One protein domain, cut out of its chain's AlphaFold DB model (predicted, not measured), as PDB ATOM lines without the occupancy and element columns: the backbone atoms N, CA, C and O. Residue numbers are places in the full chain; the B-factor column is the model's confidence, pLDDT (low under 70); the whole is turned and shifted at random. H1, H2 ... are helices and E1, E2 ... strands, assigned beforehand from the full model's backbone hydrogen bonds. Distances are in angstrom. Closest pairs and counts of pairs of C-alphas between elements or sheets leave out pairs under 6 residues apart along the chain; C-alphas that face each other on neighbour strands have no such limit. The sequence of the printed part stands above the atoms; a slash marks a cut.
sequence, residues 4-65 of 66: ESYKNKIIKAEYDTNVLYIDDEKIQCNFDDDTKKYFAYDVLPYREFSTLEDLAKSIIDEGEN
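This is residues 4 to 65 of the 66 residues of an uncharacterized protein of Nitrosopumilus ureiphilus (UniProt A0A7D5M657). Two antiparallel sheets, E1 to E4 and E5 to E7, form the two sides of a V-shaped trough, and the one helix, H1, lies in it, packed on one face of each. The sides meet where E4 runs on into E5; the turn of the hairpin E5 and E6 makes one end of the longest axis, and the turn between E1 and E2 lies toward the other. The printed part has 62 residues, with seven named strands and then one named helix, E1 E2 E3 E4 E5 E6 E7 H1; the sheets have the orders E1 E2 E3 E4 and E5 E6 E7, and the class is mixed, helices and strands. The whole is compact, with a radius of gyration of the C-alphas of 10.7 A and spans of 33 by 24 by 16 A.

In the larger sheet, E1 is residues 4 to 6, and C-alpha 4 stands at (277.939, 439.244, 267.791). E2 is residues 9 to 14 and measures 16.3 A from first to last C-alpha. E3, residues 19 to 22, measures 10.0 A, and E4, residues 25 to 28, measures 9.9 A. In the smaller sheet, E5 is residues 30 to 32, with C-alpha 30 at (261.173, 447.378, 259.554). E6, residues 37 to 40, measures 10.5 A, and E7, residues 44 to 49, measures 10.4 A. H1 is residues 52 to 64, 18.7 A long, and ends with C-alpha 64 at (268.680, 425.671, 260.647).

The sheet E1 E2 E3 E4 is a meander, each strand the antiparallel neighbour of the one before, with E1 and E4 as edge strands. Its strands' lines turn by 76 degrees from edge to edge. E1 and E2 form a hairpin, with N 6 and O 9 at 2.9 A, within hydrogen-bond range. E2 and E3 form a hairpin, with N 12 and O 21 at 2.8 A. The pairing of E2 is staggered: it pairs with E1 over residues 9 to 11 and with E3 over residues 11 to 14. E3 and E4 form a hairpin, with N 20 and O 27 at 2.9 A. H1 is on this sheet at a height of 8.0 A, over E2 and E3. On the local plane its line and that of E2 stand at 32 degrees, only just slantwise to the strands. The closest C-alphas of E2 and H1 are those of Ala 13 and Leu 52, 6.3 A apart. E4 runs on into E5 across a break of 1 residue, at 33 degrees, and these two meet only through their link. The closest C-alphas of E4 and E6 are those of Gln 28 and Ala 40, 6.6 A apart. E5 E6 E7 is a second meander. Its hairpins are E5 and E6, with N 30 and O 39 at 2.9 A, and E6 and E7, with N 38 and O 49 at 2.7 A. H1 is also on this sheet, at a height of 8.7 A and over E7. On the local plane its line and that of E7 stand at 30.4 degrees, only just slantwise to the strands. The closest C-alphas of E7 and H1 are those of Phe 49 and Leu 55, 5.7 A apart. In H1 every O i to N i+4 pair is within hydrogen-bond range. E2 and E7, among others, are apart.

The two C-alphas farthest apart are those of Asn 8 and Asp 34, at 33.6 A. The first and last printed C-alphas, of Glu 4 and Asn 65, are 21.1 A apart. The printed part has no cut, and each link between successive elements is tight. The mean pLDDT of the printed part is 88.9, and residue 65 is the one printed residue under 70.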
ATOM      1  N   GLU A   4     278.106 440.393 266.898       80.94
ATOM      2  CA  GLU A   4     277.939 439.244 267.791       80.94
ATOM      3  C   GLU A   4     277.962 437.950 266.969       80.94
ATOM      4  O   GLU A   4     277.408 437.891 265.875       80.94
ATOM      5  N   SER A   5     278.624 436.906 267.471       85.50
ATOM      6  CA  SER A   5     278.570 435.574 266.865       85.50
ATOM      7  C   SER A   5     277.508 434.721 267.558       85.50
ATOM      8  O   SER A   5     277.586 434.526 268.772       85.50
ATOM      9  N   TYR A   6     276.572 434.151 266.803       87.94
ATOM     10  CA  TYR A   6     275.523 433.263 267.308       87.94
ATOM     11  C   TYR A   6     275.399 432.036 266.403       87.94
ATOM     12  O   TYR A   6     275.315 432.190 265.191       87.94
ATOM     13  N   LYS A   7     275.425 430.820 266.970       85.81
ATOM     14  CA  LYS A   7     275.345 429.550 266.210       85.81
ATOM     15  C   LYS A   7     276.277 429.501 264.982       85.81
ATOM     16  O   LYS A   7     275.880 429.126 263.887       85.81
ATOM     17  N   ASN A   8     277.533 429.917 265.162       87.88
ATOM     18  CA  ASN A   8     278.542 429.983 264.093       87.88
ATOM     19  C   ASN A   8     278.209 430.951 262.929       87.88
ATOM     20  O   ASN A   8     278.842 430.894 261.880       87.88
ATOM     21  N   LYS A   9     277.249 431.862 263.121       88.12
ATOM     22  CA  LYS A   9     276.910 432.956 262.205       88.12
ATOM     23  C   LYS A   9     277.318 434.293 262.817       88.12
ATOM     24  O   LYS A   9     277.249 434.475 264.034       88.12
ATOM     25  N   ILE A  10     277.754 435.231 261.981       91.12
ATOM     26  CA  ILE A  10     278.094 436.595 262.409       91.12
ATOM     27  C   ILE A  10     276.870 437.482 262.217       91.12
ATOM     28  O   ILE A  10     276.391 437.615 261.096       91.12
ATOM     29  N   ILE A  11     276.414 438.120 263.290       92.50
ATOM     30  CA  ILE A  11     275.319 439.088 263.291       92.50
ATOM     31  C   ILE A  11     275.913 440.496 263.367       92.50
ATOM     32  O   ILE A  11     276.695 440.810 264.269       92.50
ATOM     33  N   LYS A  12     275.515 441.369 262.440       92.38
ATOM     34  CA  LYS A  12     275.768 442.815 262.489       92.38
ATOM     35  C   LYS A  12     274.428 443.543 262.409       92.38
ATOM     36  O   LYS A  12     273.692 443.354 261.447       92.38
ATOM     37  N   ALA A  13     274.124 444.379 263.397       91.12
ATOM     38  CA  ALA A  13     272.897 445.172 263.431       91.12
ATOM     39  C   ALA A  13     273.191 446.656 263.170       91.12
ATOM     40  O   ALA A  13     273.989 447.273 263.880       91.12
ATOM     41  N   GLU A  14     272.532 447.225 262.162       91.19
ATOM     42  CA  GLU A  14     272.522 448.656 261.856       91.19
ATOM     43  C   GLU A  14     271.169 449.255 262.256       91.19
ATOM     44  O   GLU A  14     270.190 449.177 261.515       91.19
ATOM     45  N   TYR A  15     271.123 449.861 263.444       85.62
ATOM     46  CA  TYR A  15     269.910 450.465 264.002       85.62
ATOM     47  C   TYR A  15     269.483 451.754 263.274       85.62
ATOM     48  O   TYR A  15     268.293 452.021 263.178       85.62
ATOM     49  N   ASP A  16     270.419 452.525 262.705       87.44
ATOM     50  CA  ASP A  16     270.102 453.736 261.926       87.44
ATOM     51  C   ASP A  16     269.290 453.432 260.658       87.44
ATOM     52  O   ASP A  16     268.398 454.190 260.279       87.44
ATOM     53  N   THR A  17     269.597 452.319 259.990       89.81
ATOM     54  CA  THR A  17     268.959 451.920 258.726       89.81
ATOM     55  C   THR A  17     267.992 450.749 258.883       89.81
ATOM     56  O   THR A  17     267.400 450.320 257.893       89.81
ATOM     57  N   ASN A  18     267.832 450.226 260.104       90.06
ATOM     58  CA  ASN A  18     267.079 449.006 260.409       90.06
ATOM     59  C   ASN A  18     267.503 447.826 259.520       90.06
ATOM     60  O   ASN A  18     266.672 447.130 258.938       90.06
ATOM     61  N   VAL A  19     268.811 447.618 259.373       91.88
ATOM     62  CA  VAL A  19     269.367 446.533 258.553       91.88
ATOM     63  C   VAL A  19     270.099 445.545 259.446       91.88
ATOM     64  O   VAL A  19     270.882 445.931 260.311       91.88
ATOM     65  N   LEU A  20     269.873 444.260 259.203       92.31
ATOM     66  CA  LEU A  20     270.667 443.179 259.767       92.31
ATOM     67  C   LEU A  20     271.556 442.578 258.693       92.31
ATOM     68  O   LEU A  20     271.140 442.434 257.549       92.31
ATOM     69  N   TYR A  21     272.763 442.188 259.078       92.06
ATOM     70  CA  TYR A  21     273.615 441.339 258.262       92.06
ATOM     71  C   TYR A  21     273.897 440.067 259.033       92.06
ATOM     72  O   TYR A  21     274.444 440.124 260.139       92.06
ATOM     73  N   ILE A  22     273.533 438.935 258.448       91.19
ATOM     74  CA  ILE A  22     273.796 437.612 259.001       91.19
ATOM     75  C   ILE A  22     274.718 436.903 258.017       91.19
ATOM     76  O   ILE A  22     274.313 436.617 256.902       91.19
ATOM     77  N   ASP A  23     275.967 436.643 258.406       89.00
ATOM     78  CA  ASP A  23     276.945 435.958 257.537       89.00
ATOM     79  C   ASP A  23     277.180 436.676 256.188       89.00
ATOM     80  O   ASP A  23     277.382 436.044 255.157       89.00
ATOM     81  N   ASP A  24     277.143 438.014 256.218       86.12
ATOM     82  CA  ASP A  24     277.196 438.918 255.051       86.12
ATOM     83  C   ASP A  24     275.902 438.993 254.210       86.12
ATOM     84  O   ASP A  24     275.794 439.819 253.305       86.12
ATOM     85  N   GLU A  25     274.868 438.228 254.563       90.06
ATOM     86  CA  GLU A  25     273.542 438.346 253.961       90.06
ATOM     87  C   GLU A  25     272.788 439.546 254.540       90.06
ATOM     88  O   GLU A  25     272.561 439.629 255.748       90.06
ATOM     89  N   LYS A  26     272.405 440.490 253.675       92.19
ATOM     90  CA  LYS A  26     271.665 441.694 254.066       92.19
ATOM     91  C   LYS A  26     270.172 441.395 254.193       92.19
ATOM     92  O   LYS A  26     269.515 441.081 253.205       92.19
ATOM     93  N   ILE A  27     269.624 441.657 255.373       91.31
ATOM     94  CA  ILE A  27     268.210 441.501 255.705       91.31
ATOM     95  C   ILE A  27     267.631 442.869 256.066       91.31
ATOM     96  O   ILE A  27     268.016 443.499 257.056       91.31
ATOM     97  N   GLN A  28     266.693 443.344 255.247       91.81
ATOM     98  CA  GLN A  28     265.983 444.589 255.516       91.81
ATOM     99  C   GLN A  28     264.924 444.351 256.594       91.81
ATOM    100  O   GLN A  28     263.997 443.563 256.403       91.81
ATOM    101  N   CYS A  29     265.044 445.062 257.712       91.75
ATOM    102  CA  CYS A  29     264.050 445.043 258.775       91.75
ATOM    103  C   CYS A  29     263.222 446.325 258.733       91.75
ATOM    104  O   CYS A  29     263.646 447.367 258.228       91.75
ATOM    105  N   ASN A  30     262.024 446.236 259.288       91.94
ATOM    106  CA  ASN A  30     261.173 447.378 259.554       91.94
ATOM    107  C   ASN A  30     261.076 447.563 261.065       91.94
ATOM    108  O   ASN A  30     261.089 446.588 261.819       91.94
ATOM    109  N   PHE A  31     260.989 448.819 261.482       91.75
ATOM    110  CA  PHE A  31     260.749 449.204 262.862       91.75
ATOM    111  C   PHE A  31     259.395 449.895 262.946       91.75
ATOM    112  O   PHE A  31     259.130 450.837 262.197       91.75
ATOM    113  N   ASP A  32     258.548 449.416 263.845       91.19
ATOM    114  CA  ASP A  32     257.255 450.008 264.137       91.19
ATOM    115  C   ASP A  32     257.358 450.883 265.383       91.19
ATOM    116  O   ASP A  32     257.725 450.431 266.470       91.19
ATOM    117  N   ASP A  33     257.082 452.174 265.195       90.31
ATOM    118  CA  ASP A  33     257.266 453.181 266.237       90.31
ATOM    119  C   ASP A  33     256.192 453.108 267.334       90.31
ATOM    120  O   ASP A  33     256.459 453.527 268.461       90.31
ATOM    121  N   ASP A  34     255.015 452.549 267.031       92.94
ATOM    122  CA  ASP A  34     253.894 452.418 267.972       92.94
ATOM    123  C   ASP A  34     254.179 451.320 269.004       92.94
ATOM    124  O   ASP A  34     254.152 451.542 270.216       92.94
ATOM    125  N   THR A  35     254.566 450.147 268.512       91.31
ATOM    126  CA  THR A  35     254.892 448.977 269.330       91.31
ATOM    127  C   THR A  35     256.341 448.973 269.818       91.31
ATOM    128  O   THR A  35     256.674 448.213 270.731       91.31
ATOM    129  N   LYS A  36     257.202 449.822 269.236       90.56
ATOM    130  CA  LYS A  36     258.663 449.839 269.431       90.56
ATOM    131  C   LYS A  36     259.310 448.487 269.119       90.56
ATOM    132  O   LYS A  36     260.257 448.082 269.795       90.56
ATOM    133  N   LYS A  37     258.802 447.786 268.101       93.12
ATOM    134  CA  LYS A  37     259.283 446.458 267.698       93.12
ATOM    135  C   LYS A  37     259.867 446.447 266.292       93.12
ATOM    136  O   LYS A  37     259.504 447.239 265.429       93.12
ATOM    137  N   TYR A  38     260.750 445.488 266.070       92.38
ATOM    138  CA  TYR A  38     261.366 445.160 264.796       92.38
ATOM    139  C   TYR A  38     260.729 443.907 264.205       92.38
ATOM    140  O   TYR A  38     260.455 442.941 264.917       92.38
ATOM    141  N   PHE A  39     260.548 443.887 262.891       92.25
ATOM    142  CA  PHE A  39     260.097 442.706 262.160       92.25
ATOM    143  C   PHE A  39     260.685 442.680 260.751       92.25
ATOM    144  O   PHE A  39     261.005 443.712 260.156       92.25
ATOM    145  N   ALA A  40     260.805 441.478 260.199       91.06
ATOM    146  CA  ALA A  40     261.325 441.239 258.861       91.06
ATOM    147  C   ALA A  40     260.319 440.378 258.100       91.06
ATOM    148  O   ALA A  40     260.443 439.159 258.073       91.06
ATOM    149  N   TYR A  41     259.312 441.015 257.493       85.50
ATOM    150  CA  TYR A  41     258.237 440.320 256.769       85.50
ATOM    151  C   TYR A  41     258.736 439.359 255.683       85.50
ATOM    152  O   TYR A  41     258.059 438.378 255.398       85.50
ATOM    153  N   ASP A  42     259.897 439.649 255.095       83.25
ATOM    154  CA  ASP A  42     260.486 438.864 254.009       83.25
ATOM    155  C   ASP A  42     261.034 437.507 254.487       83.25
ATOM    156  O   ASP A  42     260.959 436.518 253.766       83.25
ATOM    157  N   VAL A  43     261.526 437.443 255.731       86.50
ATOM    158  CA  VAL A  43     262.218 436.261 256.282       86.50
ATOM    159  C   VAL A  43     261.412 435.590 257.397       86.50
ATOM    160  O   VAL A  43     261.317 434.370 257.464       86.50
ATOM    161  N   LEU A  44     260.806 436.391 258.276       87.56
ATOM    162  CA  LEU A  44     260.042 435.967 259.446       87.56
ATOM    163  C   LEU A  44     258.690 436.699 259.484       87.56
ATOM    164  O   LEU A  44     258.511 437.661 260.242       87.56
ATOM    165  N   PRO A  45     257.715 436.274 258.663       84.50
ATOM    166  CA  PRO A  45     256.403 436.898 258.648       84.50
ATOM    167  C   PRO A  45     255.683 436.691 259.990       84.50
ATOM    168  O   PRO A  45     255.765 435.628 260.604       84.50
ATOM    169  N   TYR A  46     254.950 437.715 260.434       84.00
ATOM    170  CA  TYR A  46     254.145 437.712 261.670       84.00
ATOM    171  C   TYR A  46     254.920 437.524 262.985       84.00
ATOM    172  O   TYR A  46     254.300 437.287 264.023       84.00
ATOM    173  N   ARG A  47     256.253 437.642 262.977       88.56
ATOM    174  CA  ARG A  47     257.049 437.712 264.207       88.56
ATOM    175  C   ARG A  47     257.578 439.123 264.416       88.56
ATOM    176  O   ARG A  47     258.156 439.721 263.513       88.56
ATOM    177  N   GLU A  48     257.391 439.621 265.629       92.31
ATOM    178  CA  GLU A  48     257.858 440.933 266.060       92.31
ATOM    179  C   GLU A  48     258.790 440.774 267.257       92.31
ATOM    180  O   GLU A  48     258.513 440.003 268.178       92.31
ATOM    181  N   PHE A  49     259.858 441.557 267.271       92.69
ATOM    182  CA  PHE A  49     260.954 441.420 268.215       92.69
ATOM    183  C   PHE A  49     261.310 442.766 268.828       92.69
ATOM    184  O   PHE A  49     261.228 443.802 268.177       92.69
ATOM    185  N   SER A  50     261.743 442.769 270.084       91.00
ATOM    186  CA  SER A  50     262.097 444.018 270.771       91.00
ATOM    187  C   SER A  50     263.433 444.602 270.298       91.00
ATOM    188  O   SER A  50     263.673 445.796 270.454       91.00
ATOM    189  N   THR A  51     264.317 443.777 269.730       90.50
ATOM    190  CA  THR A  51     265.634 444.192 269.229       90.50
ATOM    191  C   THR A  51     265.967 443.492 267.913       90.50
ATOM    192  O   THR A  51     265.499 442.384 267.645       90.50
ATOM    193  N   LEU A  52     266.818 444.127 267.100       90.75
ATOM    194  CA  LEU A  52     267.343 443.528 265.867       90.75
ATOM    195  C   LEU A  52     268.137 442.242 266.153       90.75
ATOM    196  O   LEU A  52     268.111 441.309 265.361       90.75
ATOM    197  N   GLU A  53     268.811 442.158 267.297       90.50
ATOM    198  CA  GLU A  53     269.571 440.965 267.688       90.50
ATOM    199  C   GLU A  53     268.673 439.748 267.938       90.50
ATOM    200  O   GLU A  53     269.017 438.643 267.526       90.50
ATOM    201  N   ASP A  54     267.516 439.935 268.581       91.38
ATOM    202  CA  ASP A  54     266.565 438.846 268.843       91.38
ATOM    203  C   ASP A  54     265.901 438.355 267.547       91.38
ATOM    204  O   ASP A  54     265.763 437.152 267.307       91.38
ATOM    205  N   LEU A  55     265.609 439.302 266.649       92.06
ATOM    206  CA  LEU A  55     265.160 439.016 265.292       92.06
ATOM    207  C   LEU A  55     266.208 438.195 264.532       92.06
ATOM    208  O   LEU A  55     265.880 437.153 263.970       92.06
ATOM    209  N   ALA A  56     267.479 438.609 264.562       92.19
ATOM    210  CA  ALA A  56     268.571 437.899 263.898       92.19
ATOM    211  C   ALA A  56     268.747 436.469 264.424       92.19
ATOM    212  O   ALA A  56     268.888 435.530 263.643       92.19
ATOM    213  N   LYS A  57     268.703 436.294 265.751       92.00
ATOM    214  CA  LYS A  57     268.785 434.978 266.400       92.00
ATOM    215  C   LYS A  57     267.649 434.067 265.948       92.00
ATOM    216  O   LYS A  57     267.904 432.910 265.623       92.00
ATOM    217  N   SER A  58     266.434 434.603 265.857       92.19
ATOM    218  CA  SER A  58     265.266 433.859 265.380       92.19
ATOM    219  C   SER A  58     265.363 433.483 263.903       92.19
ATOM    220  O   SER A  58     264.965 432.382 263.541       92.19
ATOM    221  N   ILE A  59     265.913 434.355 263.050       90.44
ATOM    222  CA  ILE A  59     266.143 434.036 261.630       90.44
ATOM    223  C   ILE A  59     267.110 432.858 261.498       90.44
ATOM    224  O   ILE A  59     266.850 431.926 260.739       90.44
ATOM    225  N   ILE A  60     268.213 432.887 262.251       90.69
ATOM    226  CA  ILE A  60     269.202 431.803 262.241       90.69
ATOM    227  C   ILE A  60     268.566 430.493 262.719       90.69
ATOM    228  O   ILE A  60     268.829 429.444 262.143       90.69
ATOM    229  N   ASP A  61     267.720 430.552 263.751       90.38
ATOM    230  CA  ASP A  61     267.055 429.369 264.298       90.38
ATOM    231  C   ASP A  61     266.075 428.718 263.310       90.38
ATOM    232  O   ASP A  61     266.098 427.500 263.146       90.38
ATOM    233  N   GLU A  62     265.273 429.515 262.597       87.06
ATOM    234  CA  GLU A  62     264.368 428.996 261.558       87.06
ATOM    235  C   GLU A  62     265.135 428.434 260.354       87.06
ATOM    236  O   GLU A  62     264.763 427.390 259.818       87.06
ATOM    237  N   GLY A  63     266.224 429.096 259.947       79.38
ATOM    238  CA  GLY A  63     267.053 428.663 258.822       79.38
ATOM    239  C   GLY A  63     267.772 427.330 259.056       79.38
ATOM    240  O   GLY A  63     268.001 426.595 258.101       79.38
ATOM    241  N   GLU A  64     268.101 426.982 260.305       73.00
ATOM    242  CA  GLU A  64     268.680 425.671 260.647       73.00
ATOM    243  C   GLU A  64     267.654 424.526 260.692       73.00
ATOM    244  O   GLU A  64     268.046 423.360 260.695       73.00
ATOM    245  N   ASN A  65     266.355 424.833 260.749       58.72
ATOM    246  CA  ASN A  65     265.285 423.840 260.894       58.72
ATOM    247  C   ASN A  65     264.575 423.496 259.567       58.72
ATOM    248  O   ASN A  65     263.564 422.790 259.588       58.72
TER     249      ASN A  65